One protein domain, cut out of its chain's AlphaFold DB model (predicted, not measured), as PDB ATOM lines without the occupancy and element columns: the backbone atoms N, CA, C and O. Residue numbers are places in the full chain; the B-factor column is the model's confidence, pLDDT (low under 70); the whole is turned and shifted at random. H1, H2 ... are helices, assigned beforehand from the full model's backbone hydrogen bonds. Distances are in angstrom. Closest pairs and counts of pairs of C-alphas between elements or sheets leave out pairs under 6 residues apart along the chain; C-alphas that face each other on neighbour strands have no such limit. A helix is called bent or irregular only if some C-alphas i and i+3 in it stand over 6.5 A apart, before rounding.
ATOM      1  N   VAL A   2      45.197  24.012  -3.286       81.50
ATOM      2  CA  VAL A   2      44.456  22.837  -2.755       81.50
ATOM      3  C   VAL A   2      42.996  22.784  -3.222       81.50
ATOM      4  O   VAL A   2      42.579  21.780  -3.784       81.50
ATOM      5  N   LEU A   3      42.235  23.876  -3.066       79.62
ATOM      6  CA  LEU A   3      40.823  23.923  -3.477       79.62
ATOM      7  C   LEU A   3      40.634  23.638  -4.979       79.62
ATOM      8  O   LEU A   3      39.722  22.914  -5.355       79.62
ATOM      9  N   ALA A   4      41.532  24.155  -5.824       76.69
ATOM     10  CA  ALA A   4      41.506  23.908  -7.265       76.69
ATOM     11  C   ALA A   4      41.823  22.441  -7.604       76.69
ATOM     12  O   ALA A   4      41.154  21.863  -8.450       76.69
ATOM     13  N   MET A   5      42.789  21.820  -6.916       82.44
ATOM     14  CA  MET A   5      43.115  20.398  -7.108       82.44
ATOM     15  C   MET A   5      41.971  19.482  -6.659       82.44
ATOM     16  O   MET A   5      41.696  18.483  -7.314       82.44
ATOM     17  N   VAL A   6      41.267  19.837  -5.579       83.94
ATOM     18  CA  VAL A   6      40.078  19.099  -5.127       83.94
ATOM     19  C   VAL A   6      38.935  19.243  -6.129       83.94
ATOM     20  O   VAL A   6      38.335  18.240  -6.499       83.94
ATOM     21  N   ALA A   7      38.663  20.454  -6.622       79.75
ATOM     22  CA  ALA A   7      37.654  20.665  -7.661       79.75
ATOM     23  C   ALA A   7      37.988  19.893  -8.953       79.75
ATOM     24  O   ALA A   7      37.105  19.282  -9.546       79.75
ATOM     25  N   PHE A   8      39.266  19.860  -9.346       79.31
ATOM     26  CA  PHE A   8      39.743  19.089 -10.497       79.31
ATOM     27  C   PHE A   8      39.573  17.576 -10.296       79.31
ATOM     28  O   PHE A   8      39.111  16.880 -11.196       79.31
ATOM     29  N   LEU A   9      39.872  17.065  -9.097       85.06
ATOM     30  CA  LEU A   9      39.628  15.667  -8.747       85.06
ATOM     31  C   LEU A   9      38.133  15.318  -8.805       85.06
ATOM     32  O   LEU A   9      37.775  14.301  -9.390       85.06
ATOM     33  N   VAL A  10      37.267  16.161  -8.237       82.75
ATOM     34  CA  VAL A  10      35.808  15.960  -8.274       82.75
ATOM     35  C   VAL A  10      35.295  15.946  -9.713       82.75
ATOM     36  O   VAL A  10      34.499  15.075 -10.054       82.75
ATOM     37  N   ALA A  11      35.786  16.849 -10.566       77.31
ATOM     38  CA  ALA A  11      35.441  16.861 -11.985       77.31
ATOM     39  C   ALA A  11      35.833  15.542 -12.675       77.31
ATOM     40  O   ALA A  11      34.993  14.924 -13.319       77.31
ATOM     41  N   ASN A  12      37.058  15.050 -12.466       81.00
ATOM     42  CA  ASN A  12      37.502  13.782 -13.059       81.00
ATOM     43  C   ASN A  12      36.724  12.564 -12.531       81.00
ATOM     44  O   ASN A  12      36.485  11.621 -13.280       81.00
ATOM     45  N   ILE A  13      36.307  12.567 -11.258       82.88
ATOM     46  CA  ILE A  13      35.456  11.506 -10.693       82.88
ATOM     47  C   ILE A  13      34.066  11.531 -11.335       82.88
ATOM     48  O   ILE A  13      33.513  10.474 -11.643       82.88
ATOM     49  N   LEU A  14      33.501  12.722 -11.544       78.56
ATOM     50  CA  LEU A  14      32.204  12.872 -12.193       78.56
ATOM     51  C   LEU A  14      32.249  12.343 -13.633       78.56
ATOM     52  O   LEU A  14      31.395  11.546 -14.004       78.56
ATOM     53  N   LEU A  66      55.320  27.010 -19.669       90.38
ATOM     54  CA  LEU A  66      54.622  26.644 -20.898       90.38
ATOM     55  C   LEU A  66      55.191  25.357 -21.510       90.38
ATOM     56  O   LEU A  66      54.429  24.465 -21.879       90.38
ATOM     57  N   THR A  67      56.517  25.228 -21.583       93.25
ATOM     58  CA  THR A  67      57.185  24.023 -22.086       93.25
ATOM     59  C   THR A  67      56.834  22.810 -21.230       93.25
ATOM     60  O   THR A  67      56.408  21.791 -21.773       93.25
ATOM     61  N   THR A  68      56.942  22.914 -19.906       91.44
ATOM     62  CA  THR A  68      56.568  21.830 -18.990       91.44
ATOM     63  C   THR A  68      55.098  21.449 -19.146       91.44
ATOM     64  O   THR A  68      54.782  20.261 -19.210       91.44
ATOM     65  N   ASN A  69      54.202  22.430 -19.281       87.50
ATOM     66  CA  ASN A  69      52.779  22.184 -19.505       87.50
ATOM     67  C   ASN A  69      52.523  21.449 -20.833       87.50
ATOM     68  O   ASN A  69      51.765  20.483 -20.866       87.50
ATOM     69  N   ASN A  70      53.199  21.844 -21.914       89.56
ATOM     70  CA  ASN A  70      53.076  21.183 -23.217       89.56
ATOM     71  C   ASN A  70      53.584  19.731 -23.190       89.56
ATOM     72  O   ASN A  70      52.966  18.847 -23.793       89.56
ATOM     73  N   TYR A  71      54.668  19.463 -22.456       94.00
ATOM     74  CA  TYR A  71      55.139  18.095 -22.233       94.00
ATOM     75  C   TYR A  71      54.142  17.281 -21.406       94.00
ATOM     76  O   TYR A  71      53.843  16.146 -21.769       94.00
ATOM     77  N   ALA A  72      53.584  17.855 -20.338       89.19
ATOM     78  CA  ALA A  72      52.597  17.177 -19.501       89.19
ATOM     79  C   ALA A  72      51.336  16.793 -20.293       89.19
ATOM     80  O   ALA A  72      50.867  15.662 -20.173       89.19
ATOM     81  N   ILE A  73      50.832  17.692 -21.147       87.25
ATOM     82  CA  ILE A  73      49.704  17.406 -22.045       87.25
ATOM     83  C   ILE A  73      50.059  16.252 -22.988       87.25
ATOM     84  O   ILE A  73      49.309  15.284 -23.072       87.25
ATOM     85  N   SER A  74      51.225  16.305 -23.639       92.06
ATOM     86  CA  SER A  74      51.675  15.243 -24.554       92.06
ATOM     87  C   SER A  74      51.784  13.876 -23.868       92.06
ATOM     88  O   SER A  74      51.332  12.874 -24.417       92.06
ATOM     89  N   ILE A  75      52.332  13.830 -22.650       91.94
ATOM     90  CA  ILE A  75      52.435  12.597 -21.854       91.94
ATOM     91  C   ILE A  75      51.042  12.088 -21.468       91.94
ATOM     92  O   ILE A  75      50.775  10.895 -21.589       91.94
ATOM     93  N   GLY A  76      50.142  12.981 -21.048       88.38
ATOM     94  CA  GLY A  76      48.756  12.632 -20.740       88.38
ATOM     95  C   GLY A  76      48.034  12.014 -21.938       88.38
ATOM     96  O   GLY A  76      47.410  10.963 -21.795       88.38
ATOM     97  N   LEU A  77      48.185  12.607 -23.128       88.44
ATOM     98  CA  LEU A  77      47.645  12.043 -24.369       88.44
ATOM     99  C   LEU A  77      48.260  10.673 -24.683       88.44
ATOM    100  O   LEU A  77      47.522   9.750 -25.007       88.44
ATOM    101  N   ALA A  78      49.577  10.508 -24.543       90.94
ATOM    102  CA  ALA A  78      50.245   9.230 -24.799       90.94
ATOM    103  C   ALA A  78      49.762   8.110 -23.859       90.94
ATOM    104  O   ALA A  78      49.510   6.984 -24.299       90.94
ATOM    105  N   ILE A  79      49.584   8.419 -22.571       90.19
ATOM    106  CA  ILE A  79      49.007   7.492 -21.590       90.19
ATOM    107  C   ILE A  79      47.568   7.139 -21.984       90.19
ATOM    108  O   ILE A  79      47.229   5.957 -22.032       90.19
ATOM    109  N   ALA A  80      46.741   8.132 -22.331       85.81
ATOM    110  CA  ALA A  80      45.362   7.901 -22.757       85.81
ATOM    111  C   ALA A  80      45.283   7.004 -24.005       85.81
ATOM    112  O   ALA A  80      44.509   6.048 -24.020       85.81
ATOM    113  N   SER A  81      46.125   7.251 -25.014       85.44
ATOM    114  CA  SER A  81      46.219   6.405 -26.209       85.44
ATOM    115  C   SER A  81      46.628   4.972 -25.872       85.44
ATOM    116  O   SER A  81      46.067   4.029 -26.422       85.44
ATOM    117  N   THR A  82      47.558   4.793 -24.931       89.56
ATOM    118  CA  THR A  82      47.990   3.461 -24.483       89.56
ATOM    119  C   THR A  82      46.843   2.717 -23.797       89.56
ATOM    120  O   THR A  82      46.579   1.562 -24.114       89.56
ATOM    121  N   ILE A  83      46.104   3.374 -22.903       86.62
ATOM    122  CA  ILE A  83      44.951   2.761 -22.224       86.62
ATOM    123  C   ILE A  83      43.891   2.336 -23.242       86.62
ATOM    124  O   ILE A  83      43.355   1.230 -23.132       86.62
ATOM    125  N   LEU A  84      43.638   3.175 -24.251       79.69
ATOM    126  CA  LEU A  84      42.735   2.851 -25.352       79.69
ATOM    127  C   LEU A  84      43.203   1.574 -26.070       79.69
ATOM    128  O   LEU A  84      42.425   0.649 -26.235       79.69
ATOM    129  N   CYS A  85      44.480   1.463 -26.431       82.50
ATOM    130  CA  CYS A  85      44.964   0.306 -27.188       82.50
ATOM    131  C   CYS A  85      45.045  -1.014 -26.398       82.50
ATOM    132  O   CYS A  85      45.022  -2.063 -27.032       82.50
ATOM    133  N   TYR A  86      45.178  -0.987 -25.066       82.94
ATOM    134  CA  TYR A  86      45.590  -2.175 -24.293       82.94
ATOM    135  C   TYR A  86      44.624  -2.638 -23.191       82.94
ATOM    136  O   TYR A  86      44.911  -3.641 -22.542       82.94
ATOM    137  N   THR A  87      43.514  -1.940 -22.926       76.31
ATOM    138  CA  THR A  87      42.667  -2.263 -21.752       76.31
ATOM    139  C   THR A  87      41.415  -3.087 -22.080       76.31
ATOM    140  O   THR A  87      40.809  -3.653 -21.175       76.31
ATOM    141  N   THR A  88      41.014  -3.176 -23.349       69.38
ATOM    142  CA  THR A  88      39.801  -3.893 -23.768       69.38
ATOM    143  C   THR A  88      40.064  -4.645 -25.068       69.38
ATOM    144  O   THR A  88      40.462  -4.031 -26.052       69.38
ATOM    145  N   ASP A  89      39.788  -5.951 -25.068       67.94
ATOM    146  CA  ASP A  89      39.883  -6.807 -26.260       67.94
ATOM    147  C   ASP A  89      38.723  -6.558 -27.253       67.94
ATOM    148  O   ASP A  89      38.901  -6.681 -28.462       67.94
ATOM    149  N   ASP A  90      37.553  -6.128 -26.760       64.56
ATOM    150  CA  ASP A  90      36.284  -6.083 -27.513       64.56
ATOM    151  C   ASP A  90      35.870  -4.697 -28.061       64.56
ATOM    152  O   ASP A  90      34.681  -4.431 -28.229       64.56
ATOM    153  N   MET A  91      36.806  -3.782 -28.353       66.50
ATOM    154  CA  MET A  91      36.517  -2.449 -28.946       66.50
ATOM    155  C   MET A  91      35.385  -1.646 -28.257       66.50
ATOM    156  O   MET A  91      34.777  -0.762 -28.869       66.50
ATOM    157  N   ASP A  92      35.089  -1.923 -26.983       78.25
ATOM    158  CA  ASP A  92      34.083  -1.190 -26.219       78.25
ATOM    159  C   ASP A  92      34.633   0.190 -25.841       78.25
ATOM    160  O   ASP A  92      35.281   0.389 -24.808       78.25
ATOM    161  N   LEU A  93      34.359   1.162 -26.713       73.81
ATOM    162  CA  LEU A  93      34.813   2.544 -26.593       73.81
ATOM    163  C   LEU A  93      34.426   3.172 -25.244       73.81
ATOM    164  O   LEU A  93      35.185   3.984 -24.708       73.81
ATOM    165  N   PHE A  94      33.279   2.791 -24.672       75.88
ATOM    166  CA  PHE A  94      32.835   3.323 -23.384       75.88
ATOM    167  C   PHE A  94      33.684   2.784 -22.233       75.88
ATOM    168  O   PHE A  94      34.089   3.557 -21.359       75.88
ATOM    169  N   ALA A  95      34.010   1.489 -22.244       77.38
ATOM    170  CA  ALA A  95      34.911   0.894 -21.260       77.38
ATOM    171  C   ALA A  95      36.326   1.490 -21.360       77.38
ATOM    172  O   ALA A  95      36.908   1.875 -20.343       77.38
ATOM    173  N   MET A  96      36.845   1.650 -22.581       76.31
ATOM    174  CA  MET A  96      38.165   2.239 -22.843       76.31
ATOM    175  C   MET A  96      38.245   3.697 -22.355       76.31
ATOM    176  O   MET A  96      39.201   4.074 -21.672       76.31
ATOM    177  N   CYS A  97      37.219   4.506 -22.640       77.44
ATOM    178  CA  CYS A  97      37.133   5.895 -22.187       77.44
ATOM    179  C   CYS A  97      37.053   5.983 -20.652       77.44
ATOM    180  O   CYS A  97      37.786   6.754 -20.030       77.44
ATOM    181  N   ARG A  98      36.239   5.127 -20.018       81.75
ATOM    182  CA  ARG A  98      36.117   5.065 -18.552       81.75
ATOM    183  C   ARG A  98      37.441   4.695 -17.877       81.75
ATOM    184  O   ARG A  98      37.815   5.309 -16.879       81.75
ATOM    185  N   ASN A  99      38.183   3.745 -18.443       83.75
ATOM    186  CA  ASN A  99      39.513   3.372 -17.955       83.75
ATOM    187  C   ASN A  99      40.514   4.534 -18.066       83.75
ATOM    188  O   ASN A  99      41.294   4.761 -17.138       83.75
ATOM    189  N   GLY A 100      40.444   5.323 -19.144       84.06
ATOM    190  CA  GLY A 100      41.219   6.560 -19.287       84.06
ATOM    191  C   GLY A 100      40.919   7.573 -18.178       84.06
ATOM    192  O   GLY A 100      41.839   8.109 -17.551       84.06
ATOM    193  N   TRP A 101      39.639   7.778 -17.866       84.62
ATOM    194  CA  TRP A 101      39.222   8.675 -16.785       84.62
ATOM    195  C   TRP A 101      39.659   8.198 -15.396       84.62
ATOM    196  O   TRP A 101      40.072   9.024 -14.582       84.62
ATOM    197  N   TYR A 102      39.679   6.889 -15.119       87.06
ATOM    198  CA  TYR A 102      40.227   6.378 -13.854       87.06
ATOM    199  C   TYR A 102      41.707   6.726 -13.665       87.06
ATOM    200  O   TYR A 102      42.129   7.065 -12.555       87.06
ATOM    201  N   VAL A 103      42.494   6.716 -14.740       89.88
ATOM    202  CA  VAL A 103      43.894   7.156 -14.678       89.88
ATOM    203  C   VAL A 103      43.988   8.659 -14.404       89.88
ATOM    204  O   VAL A 103      44.796   9.077 -13.569       89.88
ATOM    205  N   ALA A 104      43.113   9.471 -15.006       85.94
ATOM    206  CA  ALA A 104      43.028  10.902 -14.709       85.94
ATOM    207  C   ALA A 104      42.663  11.178 -13.235       85.94
ATOM    208  O   ALA A 104      43.258  12.060 -12.602       85.94
ATOM    209  N   VAL A 105      41.750  10.394 -12.649       89.81
ATOM    210  CA  VAL A 105      41.411  10.441 -11.212       89.81
ATOM    211  C   VAL A 105      42.627  10.100 -10.346       89.81
ATOM    212  O   VAL A 105      42.901  10.806  -9.369       89.81
ATOM    213  N   GLY A 106      43.397   9.072 -10.715       90.88
ATOM    214  CA  GLY A 106      44.630   8.696 -10.016       90.88
ATOM    215  C   GLY A 106      45.671   9.821 -10.009       90.88
ATOM    216  O   GLY A 106      46.150  10.228  -8.948       90.88
ATOM    217  N   LEU A 107      45.958  10.394 -11.180       89.56
ATOM    218  CA  LEU A 107      46.877  11.530 -11.335       89.56
ATOM    219  C   LEU A 107      46.407  12.772 -10.560       89.56
ATOM    220  O   LEU A 107      47.206  13.443  -9.903       89.56
ATOM    221  N   SER A 108      45.104  13.052 -10.571       88.00
ATOM    222  CA  SER A 108      44.520  14.180  -9.830       88.00
ATOM    223  C   SER A 108      44.624  13.998  -8.320       88.00
ATOM    224  O   SER A 108      44.924  14.948  -7.596       88.00
ATOM    225  N   SER A 109      44.437  12.768  -7.840       90.75
ATOM    226  CA  SER A 109      44.584  12.426  -6.423       90.75
ATOM    227  C   SER A 109      46.020  12.654  -5.944       90.75
ATOM    228  O   SER A 109      46.227  13.247  -4.884       90.75
ATOM    229  N   LEU A 110      47.020  12.284  -6.754       91.81
ATOM    230  CA  LEU A 110      48.426  12.607  -6.482       91.81
ATOM    231  C   LEU A 110      48.652  14.126  -6.412       91.81
ATOM    232  O   LEU A 110      49.329  14.605  -5.501       91.81
ATOM    233  N   GLY A 111      48.035  14.895  -7.314       87.56
ATOM    234  CA  GLY A 111      48.077  16.361  -7.287       87.56
ATOM    235  C   GLY A 111      47.524  16.960  -5.988       87.56
ATOM    236  O   GLY A 111      48.130  17.869  -5.412       87.56
ATOM    237  N   VAL A 112      46.418  16.414  -5.469       89.69
ATOM    238  CA  VAL A 112      45.864  16.808  -4.162       89.69
ATOM    239  C   VAL A 112      46.851  16.498  -3.035       89.69
ATOM    240  O   VAL A 112      47.119  17.382  -2.219       89.69
ATOM    241  N   ILE A 113      47.438  15.297  -3.009       92.94
ATOM    242  CA  ILE A 113      48.418  14.895  -1.983       92.94
ATOM    243  C   ILE A 113      49.619  15.847  -1.979       92.94
ATOM    244  O   ILE A 113      49.998  16.357  -0.922       92.94
ATOM    245  N   ILE A 114      50.179  16.150  -3.153       90.19
ATOM    246  CA  ILE A 114      51.310  17.077  -3.294       90.19
ATOM    247  C   ILE A 114      50.914  18.486  -2.838       90.19
ATOM    248  O   ILE A 114      51.656  19.129  -2.093       90.19
ATOM    249  N   SER A 115      49.732  18.969  -3.234       87.00
ATOM    250  CA  SER A 115      49.268  20.305  -2.848       87.00
ATOM    251  C   SER A 115      48.986  20.428  -1.348       87.00
ATOM    252  O   SER A 115      49.153  21.510  -0.786       87.00
ATOM    253  N   VAL A 116      48.527  19.362  -0.698       90.12
ATOM    254  CA  VAL A 116      48.340  19.329   0.755       90.12
ATOM    255  C   VAL A 116      49.698  19.260   1.455       90.12
ATOM    256  O   VAL A 116      49.941  20.014   2.397       90.12
ATOM    257  N   GLY A 117      50.621  18.432   0.958       89.50
ATOM    258  CA  GLY A 117      51.993  18.348   1.459       89.50
ATOM    259  C   GLY A 117      52.732  19.688   1.400       89.50
ATOM    260  O   GLY A 117      53.351  20.092   2.385       89.50
ATOM    261  N   SER A 118      52.608  20.431   0.297       85.06
ATOM    262  CA  SER A 118      53.228  21.754   0.158       85.06
ATOM    263  C   SER A 118      52.631  22.793   1.110       85.06
ATOM    264  O   SER A 118      53.367  23.622   1.648       85.06
ATOM    265  N   LEU A 119      51.328  22.714   1.402       86.31
ATOM    266  CA  LEU A 119      50.686  23.554   2.414       86.31
ATOM    267  C   LEU A 119      51.244  23.266   3.816       86.31
ATOM    268  O   LEU A 119      51.539  24.199   4.568       86.31
ATOM    269  N   PHE A 120      51.419  21.992   4.174       88.19
ATOM    270  CA  PHE A 120      52.039  21.614   5.447       88.19
ATOM    271  C   PHE A 120      53.501  22.054   5.531       88.19
ATOM    272  O   PHE A 120      53.926  22.549   6.577       88.19
ATOM    273  N   TYR A 121      54.251  21.929   4.435       86.38
ATOM    274  CA  TYR A 121      55.630  22.399   4.355       86.38
ATOM    275  C   TYR A 121      55.723  23.916   4.577       86.38
ATOM    276  O   TYR A 121      56.487  24.360   5.432       86.38
ATOM    277  N   GLN A 122      54.878  24.707   3.905       83.12
ATOM    278  CA  GLN A 122      54.824  26.163   4.098       83.12
ATOM    279  C   GLN A 122      54.405  26.567   5.515       83.12
ATOM    280  O   GLN A 122      54.924  27.541   6.051       83.12
ATOM    281  N   ARG A 123      53.486  25.828   6.150       83.69
ATOM    282  CA  ARG A 123      53.113  26.093   7.549       83.69
ATOM    283  C   ARG A 123      54.259  25.834   8.526       83.69
ATOM    284  O   ARG A 123      54.340  26.526   9.535       83.69
ATOM    285  N   ARG A 124      55.114  24.842   8.254       83.62
ATOM    286  CA  ARG A 124      56.278  24.520   9.100       83.62
ATOM    287  C   ARG A 124      57.475  25.432   8.842       83.62
ATOM    288  O   ARG A 124      58.217  25.718   9.775       83.62
ATOM    289  N   HIS A 125      57.634  25.910   7.613       76.38
ATOM    290  CA  HIS A 125      58.667  26.864   7.222       76.38
ATOM    291  C   HIS A 125      58.009  28.103   6.610       76.38
ATOM    292  O   HIS A 125      57.970  28.223   5.381       76.38
ATOM    293  N   PRO A 126      57.457  29.016   7.435       67.69
ATOM    294  CA  PRO A 126      56.926  30.271   6.931       67.69
ATOM    295  C   PRO A 126      58.078  31.046   6.295       67.69
ATOM    296  O   PRO A 126      58.959  31.562   6.981       67.69
TER     297      PRO A 126
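AT A GLANCE: This is residues 2 to 14 and 66 to 126 of the 131 residues of the protein "MFS domain-containing protein" of Penicillium freii (UniProt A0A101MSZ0). A long, straight helix, H3, forms the spine of an open V; the other arm is H2, which joins H3 through a bend at residues 87 to 92 and spreads away from it, while the short helix H1 packs alongside the middle stretch of H3. H2 packs on H3 only near the closed end of the V, and its residues 66 to 75 stick out, as do residues 120 to 126 at the far end of H3. The printed part has 74 residues with three named helices, in the order H1, H2, H3, and no named strand; its class is all helix. The whole is loose, with a radius of gyration of the C-alphas of 15.5 A, and flat, spanning 54 by 28 by 15 A.

IN THESE COORDINATES: The printed part begins with H1, residues 2 to 14, which runs from C-alpha 2 at (44.456, 22.837, -2.755) to C-alpha 14 at (32.204, 12.872, -12.193). Its first and last C-alphas are 18.4 A apart. After the cut, the printed part goes on with H2, residues 66 to 86, whose first C-alpha, that of Leu 66, is at (54.622, 26.644, -20.898). H2 measures 30.4 A from first to last C-alpha. Residues 87 to 92 then lead to H3, residues 93 to 124, which begins with C-alpha 93 at (34.813, 2.544, -26.593) and ends with C-alpha 124 at (56.278, 24.520, 9.100). H3 is the longest helix, with 32 residues and 47.1 A from first to last C-alpha. Residues 125 and 126 follow it and end the printed part. No helix is bent or irregular.

HOW THE PARTS SIT: H1 and H3 touch, with 21 pairs of C-alphas within 8 A, and H3 touches H1 with residues 101 to 116 alone. Their closest C-alphas are those of Leu 9 and Ser 108, 5.2 A apart. Their lines stand at a shallow tilt of 15 degrees, and the two helices run opposite ways. Their centres are 8.3 A apart. H2 and H3 touch as well, with 7 pairs of C-alphas within 8 A; H2 touches H3 with residues 80 to 84 alone, and H3 touches H2 with residues 96 to 100 alone. The closest C-alphas of these two helices are those of Leu 84 and Met 96, 5.2 A apart. They run opposite ways at a steep tilt of 38 degrees, and their centres are 15.1 A apart. H2 and H3 form a helical hairpin, two helices that follow each other in the chain and run opposite ways, joined by a short link of 6 residues. H1 and H2 are apart, with no C-alpha of the one within 8 A of the other. In the backbones of H1, H2 and H3, every pair of O of residue i and N of residue i+4 is within hydrogen-bond range.

THE WHOLE: The two C-alphas farthest apart are those of Asp 90 and Pro 126, 54.2 A. Residues 66 to 75 of H2 stand free, and so do residues 120 to 126, of which 120 to 124 belong to H3. The body without these stretches has 57 residues, spans 44 by 20 by 13 A and has a radius of gyration of 13.3 A. Residues 15 to 65 are cut out and not printed, and C-alphas 14 and 66 are 27.7 A apart across the cut. Of the links that are printed whole, none is long. The mean pLDDT of the printed part is 84.0; the model's confidence is low, under 70, at residues 88 to 91, in the link from H2 to H3, and at residue 126.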